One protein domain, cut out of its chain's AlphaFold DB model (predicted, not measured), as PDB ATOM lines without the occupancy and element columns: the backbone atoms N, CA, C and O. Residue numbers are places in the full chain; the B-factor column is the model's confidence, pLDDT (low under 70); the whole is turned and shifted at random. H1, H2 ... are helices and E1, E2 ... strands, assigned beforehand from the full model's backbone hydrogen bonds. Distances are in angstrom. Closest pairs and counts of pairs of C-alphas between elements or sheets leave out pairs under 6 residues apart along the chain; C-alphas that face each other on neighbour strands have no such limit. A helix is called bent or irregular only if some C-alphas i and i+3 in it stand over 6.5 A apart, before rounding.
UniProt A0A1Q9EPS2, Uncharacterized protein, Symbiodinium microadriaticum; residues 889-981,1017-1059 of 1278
ATOM      1  N   VAL A 889      75.806 133.843  61.680       86.81
ATOM      2  CA  VAL A 889      74.629 134.273  60.916       86.81
ATOM      3  C   VAL A 889      73.418 133.413  61.289       86.81
ATOM      4  O   VAL A 889      73.573 132.227  61.591       86.81
ATOM      5  N   GLY A 890      72.219 133.987  61.262       87.75
ATOM      6  CA  GLY A 890      70.966 133.268  61.482       87.75
ATOM      7  C   GLY A 890      69.731 134.118  61.171       87.75
ATOM      8  O   GLY A 890      69.869 135.235  60.669       87.75
ATOM      9  N   PRO A 891      68.523 133.623  61.480       86.81
ATOM     10  CA  PRO A 891      67.318 134.437  61.424       86.81
ATOM     11  C   PRO A 891      67.305 135.465  62.577       86.81
ATOM     12  O   PRO A 891      67.933 135.219  63.611       86.81
ATOM     13  N   PRO A 892      66.579 136.594  62.453       86.75
ATOM     14  CA  PRO A 892      66.500 137.610  63.502       86.75
ATOM     15  C   PRO A 892      65.917 137.023  64.786       86.75
ATOM     16  O   PRO A 892      64.823 136.444  64.761       86.75
ATOM     17  N   ARG A 893      66.645 137.145  65.903       80.31
ATOM     18  CA  ARG A 893      66.294 136.471  67.166       80.31
ATOM     19  C   ARG A 893      64.890 136.789  67.646       80.31
ATOM     20  O   ARG A 893      64.172 135.861  67.998       80.31
ATOM     21  N   ASP A 894      64.491 138.053  67.603       77.12
ATOM     22  CA  ASP A 894      63.221 138.514  68.174       77.12
ATOM     23  C   ASP A 894      62.035 137.912  67.403       77.12
ATOM     24  O   ASP A 894      61.177 137.249  67.984       77.12
ATOM     25  N   ARG A 895      62.065 137.998  66.063       80.50
ATOM     26  CA  ARG A 895      61.091 137.325  65.180       80.50
ATOM     27  C   ARG A 895      61.089 135.806  65.384       80.50
ATOM     28  O   ARG A 895      60.027 135.189  65.397       80.50
ATOM     29  N   THR A 896      62.261 135.201  65.579       83.62
ATOM     30  CA  THR A 896      62.409 133.750  65.800       83.62
ATOM     31  C   THR A 896      61.857 133.313  67.164       83.62
ATOM     32  O   THR A 896      61.279 132.232  67.275       83.62
ATOM     33  N   LEU A 897      61.983 134.153  68.195       80.50
ATOM     34  CA  LEU A 897      61.419 133.931  69.525       80.50
ATOM     35  C   LEU A 897      59.891 134.045  69.497       80.50
ATOM     36  O   LEU A 897      59.215 133.127  69.960       80.50
ATOM     37  N   CYS A 898      59.343 135.098  68.882       78.69
ATOM     38  CA  CYS A 898      57.899 135.245  68.685       78.69
ATOM     39  C   CYS A 898      57.320 134.062  67.894       78.69
ATOM     40  O   CYS A 898      56.329 133.466  68.315       78.69
ATOM     41  N   LEU A 899      57.983 133.639  66.811       84.69
ATOM     42  CA  LEU A 899      57.590 132.460  66.036       84.69
ATOM     43  C   LEU A 899      57.596 131.177  66.887       84.69
ATOM     44  O   LEU A 899      56.646 130.398  66.812       84.69
ATOM     45  N   ALA A 900      58.608 130.961  67.734       84.38
ATOM     46  CA  ALA A 900      58.665 129.815  68.649       84.38
ATOM     47  C   ALA A 900      57.555 129.846  69.721       84.38
ATOM     48  O   ALA A 900      56.970 128.806  70.041       84.38
ATOM     49  N   LEU A 901      57.210 131.027  70.243       81.06
ATOM     50  CA  LEU A 901      56.106 131.203  71.191       81.06
ATOM     51  C   LEU A 901      54.750 130.911  70.531       81.06
ATOM     52  O   LEU A 901      54.008 130.060  71.023       81.06
ATOM     53  N   LEU A 902      54.466 131.520  69.375       82.81
ATOM     54  CA  LEU A 902      53.257 131.271  68.574       82.81
ATOM     55  C   LEU A 902      53.103 129.786  68.216       82.81
ATOM     56  O   LEU A 902      52.044 129.192  68.416       82.81
ATOM     57  N   THR A 903      54.189 129.155  67.771       88.69
ATOM     58  CA  THR A 903      54.251 127.719  67.449       88.69
ATOM     59  C   THR A 903      53.917 126.848  68.661       88.69
ATOM     60  O   THR A 903      53.168 125.873  68.546       88.69
ATOM     61  N   THR A 904      54.394 127.231  69.847       83.88
ATOM     62  CA  THR A 904      54.069 126.550  71.108       83.88
ATOM     63  C   THR A 904      52.601 126.757  71.512       83.88
ATOM     64  O   THR A 904      51.964 125.820  71.995       83.88
ATOM     65  N   LEU A 905      52.018 127.937  71.265       83.00
ATOM     66  CA  LEU A 905      50.596 128.213  71.513       83.00
ATOM     67  C   LEU A 905      49.669 127.429  70.565       83.00
ATOM     68  O   LEU A 905      48.665 126.875  71.022       83.00
ATOM     69  N   VAL A 906      50.024 127.308  69.282       85.88
ATOM     70  CA  VAL A 906      49.303 126.467  68.306       85.88
ATOM     71  C   VAL A 906      49.378 124.990  68.707       85.88
ATOM     72  O   VAL A 906      48.345 124.317  68.771       85.88
ATOM     73  N   ALA A 907      50.561 124.493  69.086       87.56
ATOM     74  CA  ALA A 907      50.721 123.132  69.602       87.56
ATOM     75  C   ALA A 907      49.908 122.887  70.893       87.56
ATOM     76  O   ALA A 907      49.324 121.811  71.050       87.56
ATOM     77  N   LYS A 908      49.808 123.890  71.781       82.19
ATOM     78  CA  LYS A 908      48.993 123.848  73.008       82.19
ATOM     79  C   LYS A 908      47.488 123.818  72.724       82.19
ATOM     80  O   LYS A 908      46.788 123.028  73.354       82.19
ATOM     81  N   ARG A 909      46.974 124.645  71.799       86.38
ATOM     82  CA  ARG A 909      45.552 124.598  71.386       86.38
ATOM     83  C   ARG A 909      45.220 123.313  70.619       86.38
ATOM     84  O   ARG A 909      44.081 122.851  70.665       86.38
ATOM     85  N   GLY A 910      46.195 122.732  69.915       84.12
ATOM     86  CA  GLY A 910      46.057 121.455  69.210       84.12
ATOM     87  C   GLY A 910      45.079 121.474  68.031       84.12
ATOM     88  O   GLY A 910      44.728 120.407  67.532       84.12
ATOM     89  N   HIS A 911      44.647 122.661  67.602       86.75
ATOM     90  CA  HIS A 911      43.735 122.907  66.488       86.75
ATOM     91  C   HIS A 911      44.209 124.153  65.729       86.75
ATOM     92  O   HIS A 911      44.635 125.123  66.359       86.75
ATOM     93  N   CYS A 912      44.121 124.141  64.402       88.75
ATOM     94  CA  CYS A 912      44.452 125.283  63.546       88.75
ATOM     95  C   CYS A 912      43.625 125.248  62.254       88.75
ATOM     96  O   CYS A 912      43.041 124.219  61.914       88.75
ATOM     97  N   THR A 913      43.590 126.357  61.513       88.69
ATOM     98  CA  THR A 913      43.221 126.321  60.091       88.69
ATOM     99  C   THR A 913      44.408 125.830  59.264       88.69
ATOM    100  O   THR A 913      45.555 125.838  59.724       88.69
ATOM    101  N   ARG A 914      44.152 125.405  58.023       86.56
ATOM    102  CA  ARG A 914      45.226 125.067  57.082       86.56
ATOM    103  C   ARG A 914      46.014 126.315  56.676       86.56
ATOM    104  O   ARG A 914      47.231 126.240  56.591       86.56
ATOM    105  N   GLU A 915      45.352 127.454  56.486       86.00
ATOM    106  CA  GLU A 915      46.034 128.711  56.153       86.00
ATOM    107  C   GLU A 915      47.011 129.165  57.247       86.00
ATOM    108  O   GLU A 915      48.153 129.498  56.940       86.00
ATOM    109  N   LEU A 916      46.606 129.123  58.524       84.88
ATOM    110  CA  LEU A 916      47.492 129.474  59.640       84.88
ATOM    111  C   LEU A 916      48.726 128.563  59.678       84.88
ATOM    112  O   LEU A 916      49.831 129.030  59.947       84.88
ATOM    113  N   LEU A 917      48.550 127.272  59.373       86.75
ATOM    114  CA  LEU A 917      49.651 126.317  59.294       86.75
ATOM    115  C   LEU A 917      50.569 126.593  58.090       86.75
ATOM    116  O   LEU A 917      51.785 126.581  58.253       86.75
ATOM    117  N   GLU A 918      50.014 126.901  56.914       85.69
ATOM    118  CA  GLU A 918      50.777 127.291  55.717       85.69
ATOM    119  C   GLU A 918      51.606 128.570  55.967       85.69
ATOM    120  O   GLU A 918      52.810 128.575  55.695       85.69
ATOM    121  N   ARG A 919      51.014 129.621  56.562       86.06
ATOM    122  CA  ARG A 919      51.718 130.871  56.930       86.06
ATOM    123  C   ARG A 919      52.828 130.627  57.972       86.06
ATOM    124  O   ARG A 919      53.962 131.088  57.803       86.06
ATOM    125  N   LEU A 920      52.533 129.862  59.028       87.38
ATOM    126  CA  LEU A 920      53.486 129.543  60.100       87.38
ATOM    127  C   LEU A 920      54.660 128.690  59.597       87.38
ATOM    128  O   LEU A 920      55.808 128.949  59.957       87.38
ATOM    129  N   LEU A 921      54.404 127.713  58.721       89.00
ATOM    130  CA  LEU A 921      55.457 126.922  58.082       89.00
ATOM    131  C   LEU A 921      56.299 127.759  57.112       89.00
ATOM    132  O   LEU A 921      57.516 127.593  57.104       89.00
ATOM    133  N   GLY A 922      55.704 128.701  56.372       84.94
ATOM    134  CA  GLY A 922      56.445 129.678  55.560       84.94
ATOM    135  C   GLY A 922      57.471 130.465  56.384       84.94
ATOM    136  O   GLY A 922      58.652 130.519  56.035       84.94
ATOM    137  N   SER A 923      57.045 130.973  57.545       85.38
ATOM    138  CA  SER A 923      57.920 131.675  58.497       85.38
ATOM    139  C   SER A 923      59.053 130.778  59.026       85.38
ATOM    140  O   SER A 923      60.207 131.207  59.119       85.38
ATOM    141  N   TRP A 924      58.761 129.505  59.325       89.38
ATOM    142  CA  TRP A 924      59.781 128.535  59.745       89.38
ATOM    143  C   TRP A 924      60.748 128.137  58.634       89.38
ATOM    144  O   TRP A 924      61.920 127.937  58.932       89.38
ATOM    145  N   ILE A 925      60.312 128.034  57.375       88.44
ATOM    146  CA  ILE A 925      61.184 127.680  56.242       88.44
ATOM    147  C   ILE A 925      62.350 128.671  56.141       88.44
ATOM    148  O   ILE A 925      63.501 128.239  56.050       88.44
ATOM    149  N   HIS A 926      62.081 129.976  56.261       84.56
ATOM    150  CA  HIS A 926      63.124 131.007  56.304       84.56
ATOM    151  C   HIS A 926      64.113 130.777  57.463       84.56
ATOM    152  O   HIS A 926      65.323 130.731  57.245       84.56
ATOM    153  N   ALA A 927      63.616 130.551  58.683       86.19
ATOM    154  CA  ALA A 927      64.465 130.310  59.852       86.19
ATOM    155  C   ALA A 927      65.289 129.007  59.747       86.19
ATOM    156  O   ALA A 927      66.472 128.976  60.090       86.19
ATOM    157  N   VAL A 928      64.690 127.931  59.234       87.44
ATOM    158  CA  VAL A 928      65.317 126.610  59.077       87.44
ATOM    159  C   VAL A 928      66.337 126.594  57.932       87.44
ATOM    160  O   VAL A 928      67.315 125.847  58.005       87.44
ATOM    161  N   MET A 929      66.209 127.456  56.916       83.56
ATOM    162  CA  MET A 929      67.204 127.571  55.840       83.56
ATOM    163  C   MET A 929      68.609 127.944  56.340       83.56
ATOM    164  O   MET A 929      69.585 127.457  55.765       83.56
ATOM    165  N   PHE A 930      68.735 128.698  57.440       81.69
ATOM    166  CA  PHE A 930      70.027 128.994  58.082       81.69
ATOM    167  C   PHE A 930      70.717 127.758  58.677       81.69
ATOM    168  O   PHE A 930      71.935 127.769  58.873       81.69
ATOM    169  N   ARG A 931      69.968 126.676  58.943       79.69
ATOM    170  CA  ARG A 931      70.494 125.395  59.436       79.69
ATOM    171  C   ARG A 931      69.704 124.210  58.870       79.69
ATOM    172  O   ARG A 931      69.072 123.449  59.605       79.69
ATOM    173  N   ARG A 932      69.805 124.033  57.544       77.56
ATOM    174  CA  ARG A 932      69.058 123.049  56.731       77.56
ATOM    175  C   ARG A 932      68.825 121.655  57.347       77.56
ATOM    176  O   ARG A 932      67.728 121.149  57.144       77.56
ATOM    177  N   PRO A 933      69.748 121.012  58.097       78.88
ATOM    178  CA  PRO A 933      69.464 119.719  58.733       78.88
ATOM    179  C   PRO A 933      68.227 119.691  59.652       78.88
ATOM    180  O   PRO A 933      67.682 118.618  59.891       78.88
ATOM    181  N   VAL A 934      67.745 120.843  60.139       83.38
ATOM    182  CA  VAL A 934      66.504 120.932  60.933       83.38
ATOM    183  C   VAL A 934      65.238 120.688  60.087       83.38
ATOM    184  O   VAL A 934      64.208 120.332  60.651       83.38
ATOM    185  N   PHE A 935      65.307 120.721  58.744       84.38
ATOM    186  CA  PHE A 935      64.205 120.255  57.882       84.38
ATOM    187  C   PHE A 935      63.807 118.795  58.151       84.38
ATOM    188  O   PHE A 935      62.651 118.451  57.950       84.38
ATOM    189  N   ALA A 936      64.700 117.955  58.692       83.44
ATOM    190  CA  ALA A 936      64.380 116.579  59.087       83.44
ATOM    191  C   ALA A 936      63.403 116.463  60.286       83.44
ATOM    192  O   ALA A 936      63.084 115.356  60.712       83.44
ATOM    193  N   VAL A 937      62.954 117.590  60.856       85.06
ATOM    194  CA  VAL A 937      61.874 117.668  61.860       85.06
ATOM    195  C   VAL A 937      60.507 117.924  61.206       85.06
ATOM    196  O   VAL A 937      59.489 117.656  61.829       85.06
ATOM    197  N   LEU A 938      60.474 118.437  59.972       86.50
ATOM    198  CA  LEU A 938      59.258 118.790  59.242       86.50
ATOM    199  C   LEU A 938      58.845 117.635  58.317       86.50
ATOM    200  O   LEU A 938      59.275 117.587  57.166       86.50
ATOM    201  N   ASP A 939      58.014 116.713  58.811       85.75
ATOM    202  CA  ASP A 939      57.553 115.552  58.031       85.75
ATOM    203  C   ASP A 939      56.024 115.435  58.035       85.75
ATOM    204  O   ASP A 939      55.387 115.580  56.987       85.75
ATOM    205  N   GLN A 940      55.400 115.262  59.206       89.00
ATOM    206  CA  GLN A 940      53.942 115.264  59.302       89.00
ATOM    207  C   GLN A 940      53.364 116.654  59.023       89.00
ATOM    208  O   GLN A 940      52.304 116.758  58.406       89.00
ATOM    209  N   LEU A 941      54.060 117.724  59.418       88.69
ATOM    210  CA  LEU A 941      53.572 119.095  59.242       88.69
ATOM    211  C   LEU A 941      53.339 119.502  57.777       88.69
ATOM    212  O   LEU A 941      52.434 120.291  57.525       88.69
ATOM    213  N   PHE A 942      54.067 118.931  56.810       87.62
ATOM    214  CA  PHE A 942      53.800 119.156  55.381       87.62
ATOM    215  C   PHE A 942      52.636 118.318  54.823       87.62
ATOM    216  O   PHE A 942      52.123 118.620  53.746       87.62
ATOM    217  N   ARG A 943      52.204 117.267  55.533       87.94
ATOM    218  CA  ARG A 943      51.037 116.443  55.164       87.94
ATOM    219  C   ARG A 943      49.746 116.919  55.825       87.94
ATOM    220  O   ARG A 943      48.650 116.598  55.361       87.94
ATOM    221  N   GLU A 944      49.861 117.647  56.928       87.94
ATOM    222  CA  GLU A 944      48.726 117.977  57.773       87.94
ATOM    223  C   GLU A 944      47.802 119.014  57.114       87.94
ATOM    224  O   GLU A 944      48.221 120.085  56.684       87.94
ATOM    225  N   GLY A 945      46.509 118.697  57.026       79.19
ATOM    226  CA  GLY A 945      45.523 119.565  56.373       79.19
ATOM    227  C   GLY A 945      45.428 119.413  54.849       79.19
ATOM    228  O   GLY A 945      44.545 120.029  54.250       79.19
ATOM    229  N   LEU A 946      46.244 118.562  54.212       82.94
ATOM    230  CA  LEU A 946      46.046 118.202  52.803       82.94
ATOM    231  C   LEU A 946      44.616 117.684  52.562       82.94
ATOM    232  O   LEU A 946      44.024 117.007  53.403       82.94
ATOM    233  N   GLY A 947      44.037 118.062  51.420       78.06
ATOM    234  CA  GLY A 947      42.642 117.767  51.069       78.06
ATOM    235  C   GLY A 947      41.576 118.586  51.814       78.06
ATOM    236  O   GLY A 947      40.407 118.492  51.453       78.06
ATOM    237  N   LYS A 948      41.933 119.408  52.813       85.06
ATOM    238  CA  LYS A 948      40.976 120.263  53.545       85.06
ATOM    239  C   LYS A 948      40.903 121.687  52.965       85.06
ATOM    240  O   LYS A 948      41.918 122.176  52.445       85.06
ATOM    241  N   PRO A 949      39.749 122.382  53.092       84.81
ATOM    242  CA  PRO A 949      39.630 123.812  52.795       84.81
ATOM    243  C   PRO A 949      40.607 124.641  53.639       84.81
ATOM    244  O   PRO A 949      40.855 124.307  54.798       84.81
ATOM    245  N   ARG A 950      41.136 125.744  53.088       84.06
ATOM    246  CA  ARG A 950      42.165 126.568  53.762       84.06
ATOM    247  C   ARG A 950      41.692 127.109  55.119       84.06
ATOM    248  O   ARG A 950      42.437 127.050  56.097       84.06
ATOM    249  N   ASN A 951      40.429 127.528  55.184       87.38
ATOM    250  CA  ASN A 951      39.814 128.182  56.341       87.38
ATOM    251  C   ASN A 951      39.195 127.185  57.343       87.38
ATOM    252  O   ASN A 951      38.743 127.596  58.408       87.38
ATOM    253  N   LEU A 952      39.155 125.879  57.034       84.75
ATOM    254  CA  LEU A 952      38.565 124.882  57.930       84.75
ATOM    255  C   LEU A 952      39.477 124.656  59.143       84.75
ATOM    256  O   LEU A 952      40.615 124.208  58.991       84.75
ATOM    257  N   VAL A 953      38.964 124.913  60.347       89.75
ATOM    258  CA  VAL A 953      39.641 124.548  61.598       89.75
ATOM    259  C   VAL A 953      39.640 123.027  61.745       89.75
ATOM    260  O   VAL A 953      38.592 122.387  61.674       89.75
ATOM    261  N   PHE A 954      40.806 122.431  61.984       89.56
ATOM    262  CA  PHE A 954      40.937 121.000  62.241       89.56
ATOM    263  C   PHE A 954      41.885 120.704  63.409       89.56
ATOM    264  O   PHE A 954      42.769 121.489  63.746       89.56
ATOM    265  N   LYS A 955      41.698 119.532  64.025       91.81
ATOM    266  CA  LYS A 955      42.551 119.007  65.098       91.81
ATOM    267  C   LYS A 955      43.882 118.500  64.539       91.81
ATOM    268  O   LYS A 955      43.886 117.635  63.664       91.81
ATOM    269  N   LEU A 956      44.991 119.006  65.074       90.94
ATOM    270  CA  LEU A 956      46.348 118.538  64.783       90.94
ATOM    271  C   LEU A 956      46.563 117.124  65.344       90.94
ATOM    272  O   LEU A 956      46.126 116.813  66.462       90.94
ATOM    273  N   SER A 957      47.297 116.291  64.608       91.38
ATOM    274  CA  SER A 957      47.830 115.030  65.120       91.38
ATOM    275  C   SER A 957      48.842 115.268  66.243       91.38
ATOM    276  O   SER A 957      49.447 116.335  66.380       91.38
ATOM    277  N   ASP A 958      49.044 114.249  67.074       88.50
ATOM    278  CA  ASP A 958      50.017 114.306  68.167       88.50
ATOM    279  C   ASP A 958      51.471 114.287  67.664       88.50
ATOM    280  O   ASP A 958      52.355 114.822  68.333       88.50
ATOM    281  N   GLN A 959      51.704 113.781  66.447       88.81
ATOM    282  CA  GLN A 959      52.981 113.911  65.744       88.81
ATOM    283  C   GLN A 959      53.215 115.356  65.273       88.81
ATOM    284  O   GLN A 959      54.265 115.914  65.573       88.81
ATOM    285  N   ALA A 960      52.233 116.012  64.640       89.81
ATOM    286  CA  ALA A 960      52.364 117.418  64.244       89.81
ATOM    287  C   ALA A 960      52.628 118.343  65.453       89.81
ATOM    288  O   ALA A 960      53.496 119.212  65.394       89.81
ATOM    289  N   LYS A 961      51.961 118.114  66.596       89.19
ATOM    290  CA  LYS A 961      52.251 118.837  67.857       89.19
ATOM    291  C   LYS A 961      53.678 118.602  68.351       89.19
ATOM    292  O   LYS A 961      54.307 119.535  68.843       89.19
ATOM    293  N   ASN A 962      54.188 117.375  68.225       88.75
ATOM    294  CA  ASN A 962      55.569 117.046  68.565       88.75
ATOM    295  C   ASN A 962      56.545 117.842  67.683       88.75
ATOM    296  O   ASN A 962      57.410 118.534  68.210       88.75
ATOM    297  N   GLU A 963      56.358 117.831  66.361       91.19
ATOM    298  CA  GLU A 963      57.200 118.567  65.407       91.19
ATOM    299  C   GLU A 963      57.194 120.091  65.672       91.19
ATOM    300  O   GLU A 963      58.259 120.707  65.721       91.19
ATOM    301  N   LEU A 964      56.036 120.696  65.978       90.19
ATOM    302  CA  LEU A 964      55.929 122.118  66.363       90.19
ATOM    303  C   LEU A 964      56.701 122.442  67.662       90.19
ATOM    304  O   LEU A 964      57.457 123.419  67.731       90.19
ATOM    305  N   LEU A 965      56.556 121.613  68.701       88.69
ATOM    306  CA  LEU A 965      57.287 121.778  69.967       88.69
ATOM    307  C   LEU A 965      58.800 121.557  69.792       88.69
ATOM    308  O   LEU A 965      59.608 122.232  70.436       88.69
ATOM    309  N   MET A 966      59.191 120.650  68.893       87.56
ATOM    310  CA  MET A 966      60.583 120.399  68.517       87.56
ATOM    311  C   MET A 966      61.213 121.610  67.824       87.56
ATOM    312  O   MET A 966      62.306 122.014  68.225       87.56
ATOM    313  N   LEU A 967      60.530 122.226  66.849       88.50
ATOM    314  CA  LEU A 967      60.981 123.470  66.208       88.50
ATOM    315  C   LEU A 967      61.179 124.587  67.238       88.50
ATOM    316  O   LEU A 967      62.239 125.207  67.279       88.50
ATOM    317  N   SER A 968      60.203 124.774  68.130       88.19
ATOM    318  CA  SER A 968      60.249 125.807  69.175       88.19
ATOM    319  C   SER A 968      61.456 125.642  70.112       88.19
ATOM    320  O   SER A 968      62.097 126.625  70.476       88.19
ATOM    321  N   CYS A 969      61.838 124.403  70.449       86.00
ATOM    322  CA  CYS A 969      63.056 124.128  71.221       86.00
ATOM    323  C   CYS A 969      64.344 124.343  70.401       86.00
ATOM    324  O   CYS A 969      65.338 124.865  70.914       86.00
ATOM    325  N   LEU A 970      64.337 123.934  69.128       86.12
ATOM    326  CA  LEU A 970      65.486 124.020  68.220       86.12
ATOM    327  C   LEU A 970      65.729 125.429  67.663       86.12
ATOM    328  O   LEU A 970      66.822 125.669  67.153       86.12
ATOM    329  N   ALA A 971      64.785 126.362  67.816       84.62
ATOM    330  CA  ALA A 971      64.882 127.771  67.424       84.62
ATOM    331  C   ALA A 971      66.238 128.403  67.789       84.62
ATOM    332  O   ALA A 971      66.934 128.968  66.947       84.62
ATOM    333  N   SER A 972      66.670 128.198  69.039       77.94
ATOM    334  CA  SER A 972      67.942 128.696  69.587       77.94
ATOM    335  C   SER A 972      69.210 128.118  68.933       77.94
ATOM    336  O   SER A 972      70.315 128.598  69.189       77.94
ATOM    337  N   THR A 973      69.067 127.090  68.091       77.62
ATOM    338  CA  THR A 973      70.164 126.398  67.400       77.62
ATOM    339  C   THR A 973      70.288 126.775  65.922       77.62
ATOM    340  O   THR A 973      71.265 126.371  65.296       77.62
ATOM    341  N   LEU A 974      69.370 127.582  65.368       84.06
ATOM    342  CA  LEU A 974      69.315 127.993  63.950       84.06
ATOM    343  C   LEU A 974      70.382 129.040  63.553       84.06
ATOM    344  O   LEU A 974      70.178 129.863  62.665       84.06
ATOM    345  N   LEU A 975      71.541 128.990  64.208       81.44
ATOM    346  CA  LEU A 975      72.714 129.814  63.938       81.44
ATOM    347  C   LEU A 975      73.777 128.984  63.206       81.44
ATOM    348  O   LEU A 975      74.031 127.828  63.565       81.44
ATOM    349  N   THR A 976      74.448 129.597  62.235       81.62
ATOM    350  CA  THR A 976      75.588 129.035  61.496       81.62
ATOM    351  C   THR A 976      76.839 129.879  61.745       81.62
ATOM    352  O   THR A 976      76.781 131.106  61.787       81.62
ATOM    353  N   ASP A 977      77.980 129.220  61.956       78.50
ATOM    354  CA  ASP A 977      79.273 129.869  62.193       78.50
ATOM    355  C   ASP A 977      79.951 130.189  60.855       78.50
ATOM    356  O   ASP A 977      80.335 129.287  60.113       78.50
ATOM    357  N   LEU A 978      80.129 131.479  60.559       78.19
ATOM    358  CA  LEU A 978      80.813 131.970  59.355       78.19
ATOM    359  C   LEU A 978      82.320 131.658  59.365       78.19
ATOM    360  O   LEU A 978      83.002 131.871  58.368       78.19
ATOM    361  N   ARG A 979      82.855 131.184  60.498       75.50
ATOM    362  CA  ARG A 979      84.255 130.770  60.680       75.50
ATOM    363  C   ARG A 979      84.404 129.249  60.805       75.50
ATOM    364  O   ARG A 979      85.465 128.780  61.214       75.50
ATOM    365  N   ALA A 980      83.356 128.482  60.498       71.00
ATOM    366  CA  ALA A 980      83.440 127.031  60.401       71.00
ATOM    367  C   ALA A 980      84.366 126.611  59.248       71.00
ATOM    368  O   ALA A 980      84.251 127.116  58.133       71.00
ATOM    369  N   SER A 981      85.258 125.655  59.508       63.69
ATOM    370  CA  SER A 981      85.993 124.963  58.448       63.69
ATOM    371  C   SER A 981      85.075 123.988  57.712       63.69
ATOM    372  O   SER A 981      84.223 123.347  58.332       63.69
ATOM    373  N   LEU A1017      79.655 121.513  59.060       38.25
ATOM    374  CA  LEU A1017      79.654 120.719  60.299       38.25
ATOM    375  C   LEU A1017      80.261 121.449  61.516       38.25
ATOM    376  O   LEU A1017      80.263 120.913  62.623       38.25
ATOM    377  N   GLY A1018      80.720 122.694  61.351       38.28
ATOM    378  CA  GLY A1018      81.197 123.545  62.441       38.28
ATOM    379  C   GLY A1018      80.070 124.120  63.302       38.28
ATOM    380  O   GLY A1018      79.728 125.297  63.194       38.28
ATOM    381  N   ALA A1019      79.508 123.321  64.209       40.31
ATOM    382  CA  ALA A1019      78.741 123.878  65.318       40.31
ATOM    383  C   ALA A1019      79.699 124.516  66.340       40.31
ATOM    384  O   ALA A1019      80.657 123.897  66.809       40.31
ATOM    385  N   ARG A1020      79.454 125.780  66.703       42.22
ATOM    386  CA  ARG A1020      80.251 126.437  67.742       42.22
ATOM    387  C   ARG A1020      79.732 126.048  69.126       42.22
ATOM    388  O   ARG A1020      78.541 126.181  69.404       42.22
ATOM    389  N   ARG A1021      80.659 125.692  70.028       43.44
ATOM    390  CA  ARG A1021      80.432 125.222  71.418       43.44
ATOM    391  C   ARG A1021      79.402 126.018  72.243       43.44
ATOM    392  O   ARG A1021      78.874 125.494  73.219       43.44
ATOM    393  N   SER A1022      79.147 127.279  71.894       41.38
ATOM    394  CA  SER A1022      78.168 128.168  72.530       41.38
ATOM    395  C   SER A1022      76.699 127.795  72.271       41.38
ATOM    396  O   SER A1022      75.862 128.121  73.107       41.38
ATOM    397  N   ALA A1023      76.371 127.092  71.180       43.84
ATOM    398  CA  ALA A1023      74.990 126.713  70.842       43.84
ATOM    399  C   ALA A1023      74.419 125.560  71.702       43.84
ATOM    400  O   ALA A1023      73.212 125.335  71.722       43.84
ATOM    401  N   LEU A1024      75.270 124.855  72.458       47.16
ATOM    402  CA  LEU A1024      74.883 123.701  73.284       47.16
ATOM    403  C   LEU A1024      74.200 124.072  74.607       47.16
ATOM    404  O   LEU A1024      73.418 123.284  75.132       47.16
ATOM    405  N   CYS A1025      74.490 125.247  75.176       47.00
ATOM    406  CA  CYS A1025      73.817 125.693  76.398       47.00
ATOM    407  C   CYS A1025      72.343 126.078  76.150       47.00
ATOM    408  O   CYS A1025      71.498 125.583  76.899       47.00
ATOM    409  N   PRO A1026      72.001 126.890  75.124       57.66
ATOM    410  CA  PRO A1026      70.622 127.283  74.840       57.66
ATOM    411  C   PRO A1026      69.618 126.131  74.750       57.66
ATOM    412  O   PRO A1026      68.566 126.237  75.367       57.66
ATOM    413  N   LEU A1027      69.934 125.017  74.076       70.69
ATOM    414  CA  LEU A1027      68.959 123.937  73.860       70.69
ATOM    415  C   LEU A1027      68.455 123.309  75.174       70.69
ATOM    416  O   LEU A1027      67.254 123.107  75.337       70.69
ATOM    417  N   VAL A1028      69.344 123.054  76.142       71.38
ATOM    418  CA  VAL A1028      68.949 122.511  77.458       71.38
ATOM    419  C   VAL A1028      68.053 123.498  78.210       71.38
ATOM    420  O   VAL A1028      67.066 123.085  78.823       71.38
ATOM    421  N   TYR A1029      68.365 124.797  78.152       73.19
ATOM    422  CA  TYR A1029      67.547 125.833  78.786       73.19
ATOM    423  C   TYR A1029      66.207 126.040  78.068       73.19
ATOM    424  O   TYR A1029      65.198 126.171  78.748       73.19
ATOM    425  N   ALA A1030      66.162 125.969  76.735       71.56
ATOM    426  CA  ALA A1030      64.935 126.072  75.946       71.56
ATOM    427  C   ALA A1030      63.973 124.909  76.239       71.56
ATOM    428  O   ALA A1030      62.820 125.145  76.588       71.56
ATOM    429  N   ILE A1031      64.454 123.658  76.204       79.50
ATOM    430  CA  ILE A1031      63.626 122.488  76.552       79.50
ATOM    431  C   ILE A1031      63.139 122.586  78.006       79.50
ATOM    432  O   ILE A1031      61.990 122.256  78.293       79.50
ATOM    433  N   THR A1032      63.988 123.069  78.921       76.25
ATOM    434  CA  THR A1032      63.609 123.301  80.324       76.25
ATOM    435  C   THR A1032      62.520 124.371  80.441       76.25
ATOM    436  O   THR A1032      61.508 124.119  81.078       76.25
ATOM    437  N   ALA A1033      62.662 125.521  79.775       70.75
ATOM    438  CA  ALA A1033      61.681 126.605  79.814       70.75
ATOM    439  C   ALA A1033      60.317 126.184  79.238       70.75
ATOM    440  O   ALA A1033      59.282 126.501  79.820       70.75
ATOM    441  N   VAL A1034      60.297 125.403  78.149       72.38
ATOM    442  CA  VAL A1034      59.048 124.836  77.607       72.38
ATOM    443  C   VAL A1034      58.441 123.807  78.573       72.38
ATOM    444  O   VAL A1034      57.222 123.767  78.712       72.38
ATOM    445  N   GLN A1035      59.248 123.013  79.293       79.12
ATOM    446  CA  GLN A1035      58.739 122.107  80.337       79.12
ATOM    447  C   GLN A1035      58.176 122.847  81.556       79.12
ATOM    448  O   GLN A1035      57.117 122.462  82.046       79.12
ATOM    449  N   ASP A1036      58.853 123.894  82.027       70.50
ATOM    450  CA  ASP A1036      58.464 124.641  83.225       70.50
ATOM    451  C   ASP A1036      57.233 125.537  82.947       70.50
ATOM    452  O   ASP A1036      56.332 125.621  83.780       70.50
ATOM    453  N   ARG A1037      57.123 126.137  81.746       66.06
ATOM    454  CA  ARG A1037      55.951 126.935  81.318       66.06
ATOM    455  C   ARG A1037      54.770 126.078  80.842       66.06
ATOM    456  O   ARG A1037      53.627 126.528  80.926       66.06
ATOM    457  N   PHE A1038      55.018 124.859  80.352       68.94
ATOM    458  CA  PHE A1038      53.981 123.960  79.827       68.94
ATOM    459  C   PHE A1038      54.174 122.484  80.257       68.94
ATOM    460  O   PHE A1038      54.436 121.618  79.411       68.94
ATOM    461  N   PRO A1039      53.990 122.145  81.552       74.25
ATOM    462  CA  PRO A1039      54.257 120.801  82.082       74.25
ATOM    463  C   PRO A1039      53.527 119.663  81.353       74.25
ATOM    464  O   PRO A1039      54.076 118.569  81.207       74.25
ATOM    465  N   GLN A1040      52.327 119.922  80.822       74.31
ATOM    466  CA  GLN A1040      51.538 118.954  80.053       74.31
ATOM    467  C   GLN A1040      52.224 118.481  78.756       74.31
ATOM    468  O   GLN A1040      51.922 117.399  78.256       74.31
ATOM    469  N   HIS A1041      53.178 119.248  78.212       70.94
ATOM    470  CA  HIS A1041      53.901 118.885  76.987       70.94
ATOM    471  C   HIS A1041      55.187 118.075  77.238       70.94
ATOM    472  O   HIS A1041      55.853 117.653  76.289       70.94
ATOM    473  N   ARG A1042      55.510 117.769  78.504       75.88
ATOM    474  CA  ARG A1042      56.703 117.009  78.920       75.88
ATOM    475  C   ARG A1042      56.911 115.689  78.168       75.88
ATOM    476  O   ARG A1042      58.060 115.329  77.917       75.88
ATOM    477  N   ASN A1043      55.833 114.993  77.803       79.19
ATOM    478  CA  ASN A1043      55.892 113.701  77.111       79.19
ATOM    479  C   ASN A1043      56.377 113.833  75.653       79.19
ATOM    480  O   ASN A1043      57.202 113.031  75.209       79.19
ATOM    481  N   PHE A1044      55.934 114.871  74.936       76.00
ATOM    482  CA  PHE A1044      56.314 115.137  73.540       76.00
ATOM    483  C   PHE A1044      57.805 115.494  73.424       76.00
ATOM    484  O   PHE A1044      58.526 114.952  72.590       76.00
ATOM    485  N   LEU A1045      58.314 116.290  74.372       79.62
ATOM    486  CA  LEU A1045      59.711 116.753  74.427       79.62
ATOM    487  C   LEU A1045      60.763 115.639  74.628       79.62
ATOM    488  O   LEU A1045      61.963 115.918  74.686       79.62
ATOM    489  N   THR A1046      60.351 114.371  74.694       81.44
ATOM    490  CA  THR A1046      61.243 113.201  74.686       81.44
ATOM    491  C   THR A1046      62.218 113.232  73.505       81.44
ATOM    492  O   THR A1046      63.403 112.947  73.697       81.44
ATOM    493  N   SER A1047      61.764 113.625  72.309       76.44
ATOM    494  CA  SER A1047      62.616 113.736  71.116       76.44
ATOM    495  C   SER A1047      63.678 114.836  71.253       76.44
ATOM    496  O   SER A1047      64.837 114.617  70.898       76.44
ATOM    497  N   ALA A1048      63.342 115.978  71.864       80.75
ATOM    498  CA  ALA A1048      64.281 117.082  72.074       80.75
ATOM    499  C   ALA A1048      65.420 116.657  73.014       80.75
ATOM    500  O   ALA A1048      66.599 116.845  72.707       80.75
ATOM    501  N   TRP A1049      65.078 115.956  74.101       81.19
ATOM    502  CA  TRP A1049      66.056 115.343  75.003       81.19
ATOM    503  C   TRP A1049      66.884 114.222  74.357       81.19
ATOM    504  O   TRP A1049      67.949 113.890  74.879       81.19
ATOM    505  N   GLN A1050      66.437 113.601  73.260       80.69
ATOM    506  CA  GLN A1050      67.272 112.671  72.490       80.69
ATOM    507  C   GLN A1050      68.262 113.408  71.583       80.69
ATOM    508  O   GLN A1050      69.418 112.987  71.515       80.69
ATOM    509  N   ILE A1051      67.849 114.501  70.927       77.44
ATOM    510  CA  ILE A1051      68.757 115.345  70.132       77.44
ATOM    511  C   ILE A1051      69.843 115.935  71.034       77.44
ATOM    512  O   ILE A1051      71.020 115.740  70.746       77.44
ATOM    513  N   ASP A1052      69.473 116.539  72.167       77.00
ATOM    514  CA  ASP A1052      70.417 117.042  73.172       77.00
ATOM    515  C   ASP A1052      71.440 115.966  73.590       77.00
ATOM    516  O   ASP A1052      72.649 116.162  73.471       77.00
ATOM    517  N   LYS A1053      70.982 114.765  73.972       72.06
ATOM    518  CA  LYS A1053      71.878 113.653  74.348       72.06
ATOM    519  C   LYS A1053      72.779 113.178  73.206       72.06
ATOM    520  O   LYS A1053      73.900 112.754  73.481       72.06
ATOM    521  N   LYS A1054      72.320 113.203  71.948       71.50
ATOM    522  CA  LYS A1054      73.152 112.875  70.775       71.50
ATOM    523  C   LYS A1054      74.198 113.970  70.533       71.50
ATOM    524  O   LYS A1054      75.376 113.653  70.384       71.50
ATOM    525  N   TRP A1055      73.802 115.239  70.596       70.75
ATOM    526  CA  TRP A1055      74.693 116.381  70.388       70.75
ATOM    527  C   TRP A1055      75.751 116.484  71.495       70.75
ATOM    528  O   TRP A1055      76.933 116.596  71.195       70.75
ATOM    529  N   GLN A1056      75.380 116.296  72.767       63.53
ATOM    530  CA  GLN A1056      76.322 116.249  73.896       63.53
ATOM    531  C   GLN A1056      77.307 115.063  73.856       63.53
ATOM    532  O   GLN A1056      78.335 115.110  74.541       63.53
ATOM    533  N   ARG A1057      77.004 113.989  73.103       61.22
ATOM    534  CA  ARG A1057      77.940 112.877  72.845       61.22
ATOM    535  C   ARG A1057      78.964 113.243  71.770       61.22
ATOM    536  O   ARG A1057      80.133 112.922  71.957       61.22
ATOM    537  N   ALA A1058      78.529 113.894  70.689       57.06
ATOM    538  CA  ALA A1058      79.405 114.366  69.614       57.06
ATOM    539  C   ALA A1058      80.295 115.533  70.083       57.06
ATOM    540  O   ALA A1058      81.513 115.496  69.938       57.06
ATOM    541  N   GLU A1059      79.693 116.527  70.737       52.97
ATOM    542  CA  GLU A1059      80.361 117.699  71.295       52.97
ATOM    543  C   GLU A1059      80.181 117.756  72.820       52.97
ATOM    544  O   GLU A1059      79.211 118.324  73.340       52.97
TER     545      GLU A1059
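This is residues 889 to 981 and 1017 to 1059 of the 1278 residues of an uncharacterized protein of Symbiodinium microadriaticum (UniProt A0A1Q9EPS2). Picture a bundle of helices with H4 running through the middle: H1 packs beside it the opposite way, short H3 packs on it, and the helical hairpin of H5 and H6 packs on it mainly through H5. H2 packs on H1, and a tiny antiparallel pair of strands, E1 and E2, sits at one end of the long axis. The 136 printed residues hold six named helices and two named strands, in the order H1 E1 H2 H3 E2 H4 H5 H6, and the class is mostly helix. The whole is compact, with a radius of gyration of the C-alphas of 15.0 A, and elongated in outline, spanning 46 by 30 by 24 A.

Find C-alpha 893 at (66.294, 136.471, 67.166); from there H1, residues 893 to 909, runs 24.3 A. Next come E1, residues 911 to 913, and H2, residues 914 to 929, 22.2 A long. H3 is residues 932 to 937 and E2 residues 953 to 955. Look for C-alpha 958 at (50.017, 114.306, 68.167), where H4, residues 958 to 973, begins its 23.5 A. H5, residues 1021 to 1037, is 26.5 A long, and H6, residues 1046 to 1058, ends after 18.9 A at C-alpha 1058, (79.405, 114.366, 69.614).

Begin at H4, the hub of the bundle, a group of helices H1, H2, H4, H5 and H6. It touches H1 at a shallow tilt of 18 degrees, opposite ways; the closest C-alphas, Ala 900 and Ser 968, are 4.3 A apart. With residues 969 to 973 alone it touches H5 at a steep tilt of 44 degrees, C-alphas 969 and 1030 being closest at 5.4 A. With residues 963 to 970 alone it touches H3, closest at C-alphas 937 and 963, 5.9 A. H4 and H6 only just touch, with 3 pairs of C-alphas within 8 A, the closest being 966 and 1048 at 6.1 A. The hairpin H5 and H6 has a shallow tilt of 18 degrees, C-alphas 1031 and 1048 being closest at 7.1 A. H1 touches H2 with residues 896 to 903 alone, closest at C-alphas 896 and 927, 7.2 A. Between E1 and E2, N 912 and O 954 are 3.0 A apart, within hydrogen-bond range. Every O i to N i+4 pair is within range in H1, H2 and H6, against 10 of 12 in H4, 9 of 13 in H5 and 0 of 2 in H3, where 3 of 3 O i to N i+3 pairs are. H4 is only just irregular: C-alphas 969 and 972 are 6.9 A apart.

The C-alphas farthest apart, Leu 952 and Ser 981, are 47.4 A apart. Residues 982 to 1016 are not printed, and C-alphas 981 and 1017 stand 7.8 A apart across the cut. The link from H3 to E2, residues 938 to 952, is long. Confidence is under 70 at residues 981, 1017 to 1026, 1037 to 1038 and 1056 to 1059.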